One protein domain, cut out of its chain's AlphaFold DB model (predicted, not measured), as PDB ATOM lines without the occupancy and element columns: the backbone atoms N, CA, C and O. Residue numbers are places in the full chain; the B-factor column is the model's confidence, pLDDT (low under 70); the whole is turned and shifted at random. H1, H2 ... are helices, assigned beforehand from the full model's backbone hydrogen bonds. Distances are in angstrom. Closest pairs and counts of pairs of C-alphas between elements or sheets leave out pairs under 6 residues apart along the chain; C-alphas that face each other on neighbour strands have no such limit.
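Overview. This is residues 49 to 108 of the 108 residues of the protein "SAM-dependent DNA methyltransferase" of Chloroflexi bacterium (UniProt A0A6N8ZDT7). One long helix, H2, makes the longest axis; the short helix H1 packs at a steep tilt on residues 78 to 86 of H2 alone, while at the other end residues 95 to 108, of which 95 to 106 belong to H2, stick out as a bare arm. Between them residues 61 to 77 make a wide loop that turns back to where H2 begins. The printed part has 60 residues with two named helices, H1 then H2, and no named strand: all helix. It is only just loose, close to extended, with a radius of gyration of the C-alphas of 15.3 A and spans of 52 by 20 by 18 A.

Along the chain. H1, residues 50 to 60, begins at C-alpha 50 (-26.793, -54.016, 35.519) and is 15.4 A long. H2, residues 78 to 106, runs 42.8 A to C-alpha 106 (7.241, -28.427, 39.297).

Arrangement. H1 and H2 touch, closest at the C-alphas of Ala 53 and Phe 79, 5.3 A apart. They run the same way at a steep tilt of 58 degrees. In both, every O i to N i+4 pair is within hydrogen-bond range.

Size, cuts and confidence. The C-alphas farthest apart, of Ala 73 and Ala 108, are 52.6 A apart. The printed part has no cut; the link is long, 17 residues. Residues 107 to 108 have pLDDT under 70.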
ATOM      1  N   PRO A  49     -29.327 -58.089  36.002       82.06
ATOM      2  CA  PRO A  49     -29.520 -56.654  36.197       82.06
ATOM      3  C   PRO A  49     -28.181 -55.908  36.284       82.06
ATOM      4  O   PRO A  49     -27.289 -56.327  37.024       82.06
ATOM      5  N   ALA A  50     -28.050 -54.773  35.587       82.75
ATOM      6  CA  ALA A  50     -26.793 -54.016  35.519       82.75
ATOM      7  C   ALA A  50     -26.261 -53.606  36.905       82.75
ATOM      8  O   ALA A  50     -25.063 -53.657  37.164       82.75
ATOM      9  N   CYS A  51     -27.150 -53.264  37.846       86.44
ATOM     10  CA  CYS A  51     -26.748 -52.941  39.216       86.44
ATOM     11  C   CYS A  51     -26.078 -54.116  39.938       86.44
ATOM     12  O   CYS A  51     -25.108 -53.901  40.658       86.44
ATOM     13  N   LEU A  52     -26.563 -55.342  39.728       90.38
ATOM     14  CA  LEU A  52     -25.989 -56.535  40.336       90.38
ATOM     15  C   LEU A  52     -24.617 -56.837  39.732       90.38
ATOM     16  O   LEU A  52     -23.667 -57.062  40.479       90.38
ATOM     17  N   ALA A  53     -24.509 -56.787  38.400       91.50
ATOM     18  CA  ALA A  53     -23.244 -56.993  37.701       91.50
ATOM     19  C   ALA A  53     -22.179 -55.990  38.166       91.50
ATOM     20  O   ALA A  53     -21.085 -56.396  38.547       91.50
ATOM     21  N   ARG A  54     -22.531 -54.700  38.243       93.44
ATOM     22  CA  ARG A  54     -21.643 -53.642  38.738       93.44
ATOM     23  C   ARG A  54     -21.152 -53.894  40.158       93.44
ATOM     24  O   ARG A  54     -19.961 -53.760  40.422       93.44
ATOM     25  N   THR A  55     -22.059 -54.240  41.074       95.88
ATOM     26  CA  THR A  55     -21.688 -54.529  42.465       95.88
ATOM     27  C   THR A  55     -20.733 -55.714  42.530       95.88
ATOM     28  O   THR A  55     -19.689 -55.615  43.157       95.88
ATOM     29  N   MET A  56     -21.040 -56.812  41.837       96.31
ATOM     30  CA  MET A  56     -20.167 -57.989  41.819       96.31
ATOM     31  C   MET A  56     -18.786 -57.680  41.235       96.31
ATOM     32  O   MET A  56     -17.787 -58.107  41.798       96.31
ATOM     33  N   VAL A  57     -18.721 -56.926  40.137       96.69
ATOM     34  CA  VAL A  57     -17.459 -56.494  39.516       96.69
ATOM     35  C   VAL A  57     -16.606 -55.697  40.501       96.69
ATOM     36  O   VAL A  57     -15.443 -56.036  40.686       96.69
ATOM     37  N   ARG A  58     -17.183 -54.692  41.173       95.75
ATOM     38  CA  ARG A  58     -16.452 -53.843  42.132       95.75
ATOM     39  C   ARG A  58     -15.982 -54.592  43.379       95.75
ATOM     40  O   ARG A  58     -14.981 -54.209  43.966       95.75
ATOM     41  N   GLU A  59     -16.707 -55.625  43.797       96.75
ATOM     42  CA  GLU A  59     -16.345 -56.436  44.968       96.75
ATOM     43  C   GLU A  59     -15.301 -57.518  44.643       96.75
ATOM     44  O   GLU A  59     -14.559 -57.941  45.525       96.75
ATOM     45  N   LEU A  60     -15.256 -58.007  43.396       96.88
ATOM     46  CA  LEU A  60     -14.409 -59.144  43.002       96.88
ATOM     47  C   LEU A  60     -13.121 -58.750  42.273       96.88
ATOM     48  O   LEU A  60     -12.225 -59.585  42.161       96.88
ATOM     49  N   ILE A  61     -13.047 -57.531  41.740       97.06
ATOM     50  CA  ILE A  61     -11.901 -57.016  40.986       97.06
ATOM     51  C   ILE A  61     -11.342 -55.828  41.761       97.06
ATOM     52  O   ILE A  61     -11.821 -54.707  41.633       97.06
ATOM     53  N   ASP A  62     -10.353 -56.095  42.601       96.25
ATOM     54  CA  ASP A  62      -9.701 -55.129  43.483       96.25
ATOM     55  C   ASP A  62      -8.494 -54.429  42.837       96.25
ATOM     56  O   ASP A  62      -8.140 -53.320  43.235       96.25
ATOM     57  N   ASP A  63      -7.897 -55.033  41.808       96.44
ATOM     58  CA  ASP A  63      -6.801 -54.466  41.015       96.44
ATOM     59  C   ASP A  63      -7.151 -54.499  39.516       96.44
ATOM     60  O   ASP A  63      -6.606 -55.299  38.740       96.44
ATOM     61  N   PRO A  64      -8.091 -53.644  39.074       96.50
ATOM     62  CA  PRO A  64      -8.628 -53.704  37.721       96.50
ATOM     63  C   PRO A  64      -7.566 -53.499  36.638       96.50
ATOM     64  O   PRO A  64      -7.702 -54.079  35.566       96.50
ATOM     65  N   LEU A  65      -6.498 -52.737  36.900       97.06
ATOM     66  CA  LEU A  65      -5.462 -52.452  35.901       97.06
ATOM     67  C   LEU A  65      -4.571 -53.662  35.588       97.06
ATOM     68  O   LEU A  65      -4.011 -53.730  34.493       97.06
ATOM     69  N   ASN A  66      -4.458 -54.620  36.511       96.75
ATOM     70  CA  ASN A  66      -3.554 -55.765  36.368       96.75
ATOM     71  C   ASN A  66      -4.273 -57.123  36.348       96.75
ATOM     72  O   ASN A  66      -3.664 -58.144  36.010       96.75
ATOM     73  N   GLN A  67      -5.562 -57.171  36.688       96.19
ATOM     74  CA  GLN A  67      -6.332 -58.410  36.738       96.19
ATOM     75  C   GLN A  67      -6.924 -58.805  35.379       96.19
ATOM     76  O   GLN A  67      -7.366 -57.986  34.577       96.19
ATOM     77  N   ARG A  68      -6.975 -60.118  35.124       95.81
ATOM     78  CA  ARG A  68      -7.646 -60.699  33.952       95.81
ATOM     79  C   ARG A  68      -8.972 -61.317  34.369       95.81
ATOM     80  O   ARG A  68      -9.006 -62.141  35.277       95.81
ATOM     81  N   VAL A  69     -10.033 -60.984  33.641       94.56
ATOM     82  CA  VAL A  69     -11.405 -61.434  33.917       94.56
ATOM     83  C   VAL A  69     -11.888 -62.353  32.797       94.56
ATOM     84  O   VAL A  69     -11.595 -62.120  31.623       94.56
ATOM     85  N   LEU A  70     -12.635 -63.398  33.155       95.06
ATOM     86  CA  LEU A  70     -13.297 -64.305  32.219       95.06
ATOM     87  C   LEU A  70     -14.711 -64.605  32.715       95.06
ATOM     88  O   LEU A  70     -14.880 -65.088  33.831       95.06
ATOM     89  N   ASP A  71     -15.698 -64.400  31.849       93.31
ATOM     90  CA  ASP A  71     -17.066 -64.876  32.046       93.31
ATOM     91  C   ASP A  71     -17.405 -65.891  30.933       93.31
ATOM     92  O   ASP A  71     -17.587 -65.493  29.777       93.31
ATOM     93  N   PRO A  72     -17.446 -67.206  31.233       91.56
ATOM     94  CA  PRO A  72     -17.684 -68.251  30.235       91.56
ATOM     95  C   PRO A  72     -19.151 -68.350  29.786       91.56
ATOM     96  O   PRO A  72     -19.444 -69.099  28.855       91.56
ATOM     97  N   ALA A  73     -20.066 -67.622  30.430       88.12
ATOM     98  CA  ALA A  73     -21.493 -67.608  30.126       88.12
ATOM     99  C   ALA A  73     -22.009 -66.166  29.981       88.12
ATOM    100  O   ALA A  73     -23.126 -65.851  30.384       88.12
ATOM    101  N   CYS A  74     -21.195 -65.296  29.377       85.88
ATOM    102  CA  CYS A  74     -21.386 -63.847  29.415       85.88
ATOM    103  C   CYS A  74     -22.669 -63.324  28.755       85.88
ATOM    104  O   CYS A  74     -23.039 -62.172  28.981       85.88
ATOM    105  N   GLY A  75     -23.364 -64.136  27.952       83.25
ATOM    106  CA  GLY A  75     -24.590 -63.738  27.265       83.25
ATOM    107  C   GLY A  75     -24.370 -62.471  26.432       83.25
ATOM    108  O   GLY A  75     -23.515 -62.436  25.553       83.25
ATOM    109  N   SER A  76     -25.118 -61.409  26.735       80.00
ATOM    110  CA  SER A  76     -24.945 -60.093  26.092       80.00
ATOM    111  C   SER A  76     -23.703 -59.307  26.549       80.00
ATOM    112  O   SER A  76     -23.425 -58.238  26.013       80.00
ATOM    113  N   GLY A  77     -22.964 -59.822  27.535       87.88
ATOM    114  CA  GLY A  77     -21.709 -59.258  28.020       87.88
ATOM    115  C   GLY A  77     -21.837 -58.302  29.205       87.88
ATOM    116  O   GLY A  77     -20.910 -57.531  29.424       87.88
ATOM    117  N   THR A  78     -22.925 -58.328  29.984       88.75
ATOM    118  CA  THR A  78     -23.168 -57.358  31.074       88.75
ATOM    119  C   THR A  78     -22.017 -57.284  32.083       88.75
ATOM    120  O   THR A  78     -21.545 -56.192  32.385       88.75
ATOM    121  N   PHE A  79     -21.509 -58.427  32.562       92.06
ATOM    122  CA  PHE A  79     -20.356 -58.457  33.474       92.06
ATOM    123  C   PHE A  79     -19.075 -57.928  32.823       92.06
ATOM    124  O   PHE A  79     -18.317 -57.205  33.461       92.06
ATOM    125  N   ILE A  80     -18.844 -58.255  31.550       93.12
ATOM    126  CA  ILE A  80     -17.664 -57.791  30.812       93.12
ATOM    127  C   ILE A  80     -17.721 -56.276  30.594       93.12
ATOM    128  O   ILE A  80     -16.714 -55.600  30.775       93.12
ATOM    129  N   ALA A  81     -18.890 -55.733  30.251       91.56
ATOM    130  CA  ALA A  81     -19.088 -54.298  30.083       91.56
ATOM    131  C   ALA A  81     -18.830 -53.535  31.392       91.56
ATOM    132  O   ALA A  81     -18.098 -52.547  31.386       91.56
ATOM    133  N   GLU A  82     -19.362 -54.024  32.516       93.62
ATOM    134  CA  GLU A  82     -19.103 -53.439  33.838       93.62
ATOM    135  C   GLU A  82     -17.619 -53.566  34.240       93.62
ATOM    136  O   GLU A  82     -17.049 -52.609  34.758       93.62
ATOM    137  N   ALA A  83     -16.951 -54.689  33.940       95.94
ATOM    138  CA  ALA A  83     -15.517 -54.862  34.203       95.94
ATOM    139  C   ALA A  83     -14.640 -53.904  33.379       95.94
ATOM    140  O   ALA A  83     -13.698 -53.320  33.911       95.94
ATOM    141  N   VAL A  84     -14.967 -53.689  32.101       95.12
ATOM    142  CA  VAL A  84     -14.290 -52.690  31.257       95.12
ATOM    143  C   VAL A  84     -14.537 -51.278  31.785       95.12
ATOM    144  O   VAL A  84     -13.599 -50.491  31.858       95.12
ATOM    145  N   GLY A  85     -15.769 -50.959  32.194       94.31
ATOM    146  CA  GLY A  85     -16.079 -49.677  32.827       94.31
ATOM    147  C   GLY A  85     -15.243 -49.439  34.087       94.31
ATOM    148  O   GLY A  85     -14.673 -48.364  34.252       94.31
ATOM    149  N   HIS A  86     -15.098 -50.464  34.929       96.56
ATOM    150  CA  HIS A  86     -14.270 -50.395  36.131       96.56
ATOM    151  C   HIS A  86     -12.775 -50.204  35.819       96.56
ATOM    152  O   HIS A  86     -12.111 -49.401  36.472       96.56
ATOM    153  N   PHE A  87     -12.258 -50.878  34.785       97.19
ATOM    154  CA  PHE A  87     -10.897 -50.668  34.281       97.19
ATOM    155  C   PHE A  87     -10.668 -49.231  33.804       97.19
ATOM    156  O   PHE A  87      -9.668 -48.618  34.169       97.19
ATOM    157  N   LEU A  88     -11.583 -48.690  32.994       96.06
ATOM    158  CA  LEU A  88     -11.458 -47.334  32.452       96.06
ATOM    159  C   LEU A  88     -11.485 -46.283  33.566       96.06
ATOM    160  O   LEU A  88     -10.640 -45.395  33.568       96.06
ATOM    161  N   GLU A  89     -12.377 -46.431  34.548       96.06
ATOM    162  CA  GLU A  89     -12.429 -45.559  35.730       96.06
ATOM    163  C   GLU A  89     -11.106 -45.595  36.515       96.06
ATOM    164  O   GLU A  89     -10.580 -44.552  36.906       96.06
ATOM    165  N   ALA A  90     -10.527 -46.783  36.713       96.44
ATOM    166  CA  ALA A  90      -9.235 -46.924  37.380       96.44
ATOM    167  C   ALA A  90      -8.083 -46.308  36.570       96.44
ATOM    168  O   ALA A  90      -7.210 -45.664  37.146       96.44
ATOM    169  N   ALA A  91      -8.091 -46.467  35.244       96.50
ATOM    170  CA  ALA A  91      -7.072 -45.901  34.365       96.50
ATOM    171  C   ALA A  91      -7.132 -44.367  34.351       96.50
ATOM    172  O   ALA A  91      -6.100 -43.714  34.463       96.50
ATOM    173  N   GLU A  92      -8.329 -43.788  34.260       95.75
ATOM    174  CA  GLU A  92      -8.527 -42.336  34.327       95.75
ATOM    175  C   GLU A  92      -8.039 -41.750  35.655       95.75
ATOM    176  O   GLU A  92      -7.389 -40.704  35.658       95.75
ATOM    177  N   ASN A  93      -8.321 -42.421  36.775       95.00
ATOM    178  CA  ASN A  93      -7.835 -41.983  38.082       95.00
ATOM    179  C   ASN A  93      -6.309 -42.096  38.186       95.00
ATOM    180  O   ASN A  93      -5.673 -41.153  38.638       95.00
ATOM    181  N   PHE A  94      -5.719 -43.189  37.691       93.62
ATOM    182  CA  PHE A  94      -4.266 -43.365  37.671       93.62
ATOM    183  C   PHE A  94      -3.551 -42.233  36.915       93.62
ATOM    184  O   PHE A  94      -2.609 -41.643  37.438       93.62
ATOM    185  N   TYR A  95      -4.016 -41.883  35.710       90.75
ATOM    186  CA  TYR A  95      -3.414 -40.785  34.943       90.75
ATOM    187  C   TYR A  95      -3.622 -39.419  35.602       90.75
ATOM    188  O   TYR A  95      -2.706 -38.601  35.586       90.75
ATOM    189  N   ARG A  96      -4.793 -39.177  36.206       92.75
ATOM    190  CA  ARG A  96      -5.060 -37.936  36.947       92.75
ATOM    191  C   ARG A  96      -4.108 -37.776  38.132       92.75
ATOM    192  O   ARG A  96      -3.558 -36.697  38.321       92.75
ATOM    193  N   ASP A  97      -3.895 -38.843  38.897       90.81
ATOM    194  CA  ASP A  97      -2.999 -38.822  40.054       90.81
ATOM    195  C   ASP A  97      -1.539 -38.575  39.619       90.81
ATOM    196  O   ASP A  97      -0.840 -37.773  40.239       90.81
ATOM    197  N   GLU A  98      -1.086 -39.180  38.511       89.00
ATOM    198  CA  GLU A  98       0.248 -38.910  37.954       89.00
ATOM    199  C   GLU A  98       0.426 -37.461  37.469       89.00
ATOM    200  O   GLU A  98       1.526 -36.914  37.573       89.00
ATOM    201  N   GLU A  99      -0.605 -36.848  36.884       85.62
ATOM    202  CA  GLU A  99      -0.575 -35.439  36.468       85.62
ATOM    203  C   GLU A  99      -0.494 -34.512  37.690       85.62
ATOM    204  O   GLU A  99       0.400 -33.666  37.764       85.62
ATOM    205  N   ASP A 100      -1.339 -34.745  38.698       87.12
ATOM    206  CA  ASP A 100      -1.349 -33.984  39.951       87.12
ATOM    207  C   ASP A 100      -0.003 -34.061  40.699       87.12
ATOM    208  O   ASP A 100       0.433 -33.094  41.335       87.12
ATOM    209  N   GLU A 101       0.673 -35.213  40.659       86.19
ATOM    210  CA  GLU A 101       1.995 -35.397  41.264       86.19
ATOM    211  C   GLU A 101       3.102 -34.634  40.528       86.19
ATOM    212  O   GLU A 101       3.975 -34.052  41.185       86.19
ATOM    213  N   ARG A 102       3.067 -34.601  39.190       81.19
ATOM    214  CA  ARG A 102       4.027 -33.836  38.371       81.19
ATOM    215  C   ARG A 102       3.884 -32.338  38.620       81.19
ATOM    216  O   ARG A 102       4.879 -31.677  38.912       81.19
ATOM    217  N   ASP A 103       2.654 -31.832  38.623       83.50
ATOM    218  CA  ASP A 103       2.371 -30.412  38.851       83.50
ATOM    219  C   ASP A 103       2.860 -29.933  40.231       83.50
ATOM    220  O   ASP A 103       3.358 -28.814  40.380       83.50
ATOM    221  N   ARG A 104       2.772 -30.788  41.261       83.88
ATOM    222  CA  ARG A 104       3.306 -30.487  42.603       83.88
ATOM    223  C   ARG A 104       4.832 -30.476  42.655       83.88
ATOM    224  O   ARG A 104       5.383 -29.709  43.442       83.88
ATOM    225  N   GLN A 105       5.505 -31.324  41.876       76.06
ATOM    226  CA  GLN A 105       6.970 -31.348  41.805       76.06
ATOM    227  C   GLN A 105       7.523 -30.119  41.077       76.06
ATOM    228  O   GLN A 105       8.540 -29.587  41.507       76.06
ATOM    229  N   ASP A 106       6.831 -29.622  40.050       77.75
ATOM    230  CA  ASP A 106       7.241 -28.427  39.297       77.75
ATOM    231  C   ASP A 106       7.050 -27.107  40.080       77.75
ATOM    232  O   ASP A 106       7.638 -26.080  39.734       77.75
ATOM    233  N   MET A 107       6.241 -27.116  41.147       69.56
ATOM    234  CA  MET A 107       6.043 -25.976  42.057       69.56
ATOM    235  C   MET A 107       7.028 -25.920  43.242       69.56
ATOM    236  O   MET A 107       6.998 -24.936  43.991       69.56
ATOM    237  N   ALA A 108       7.857 -26.952  43.440       61.44
ATOM    238  CA  ALA A 108       8.809 -27.078  44.550       61.44
ATOM    239  C   ALA A 108      10.241 -26.691  44.142       61.44
ATOM    240  O   ALA A 108      10.932 -26.077  44.990       61.44
TER     241      ALA A 108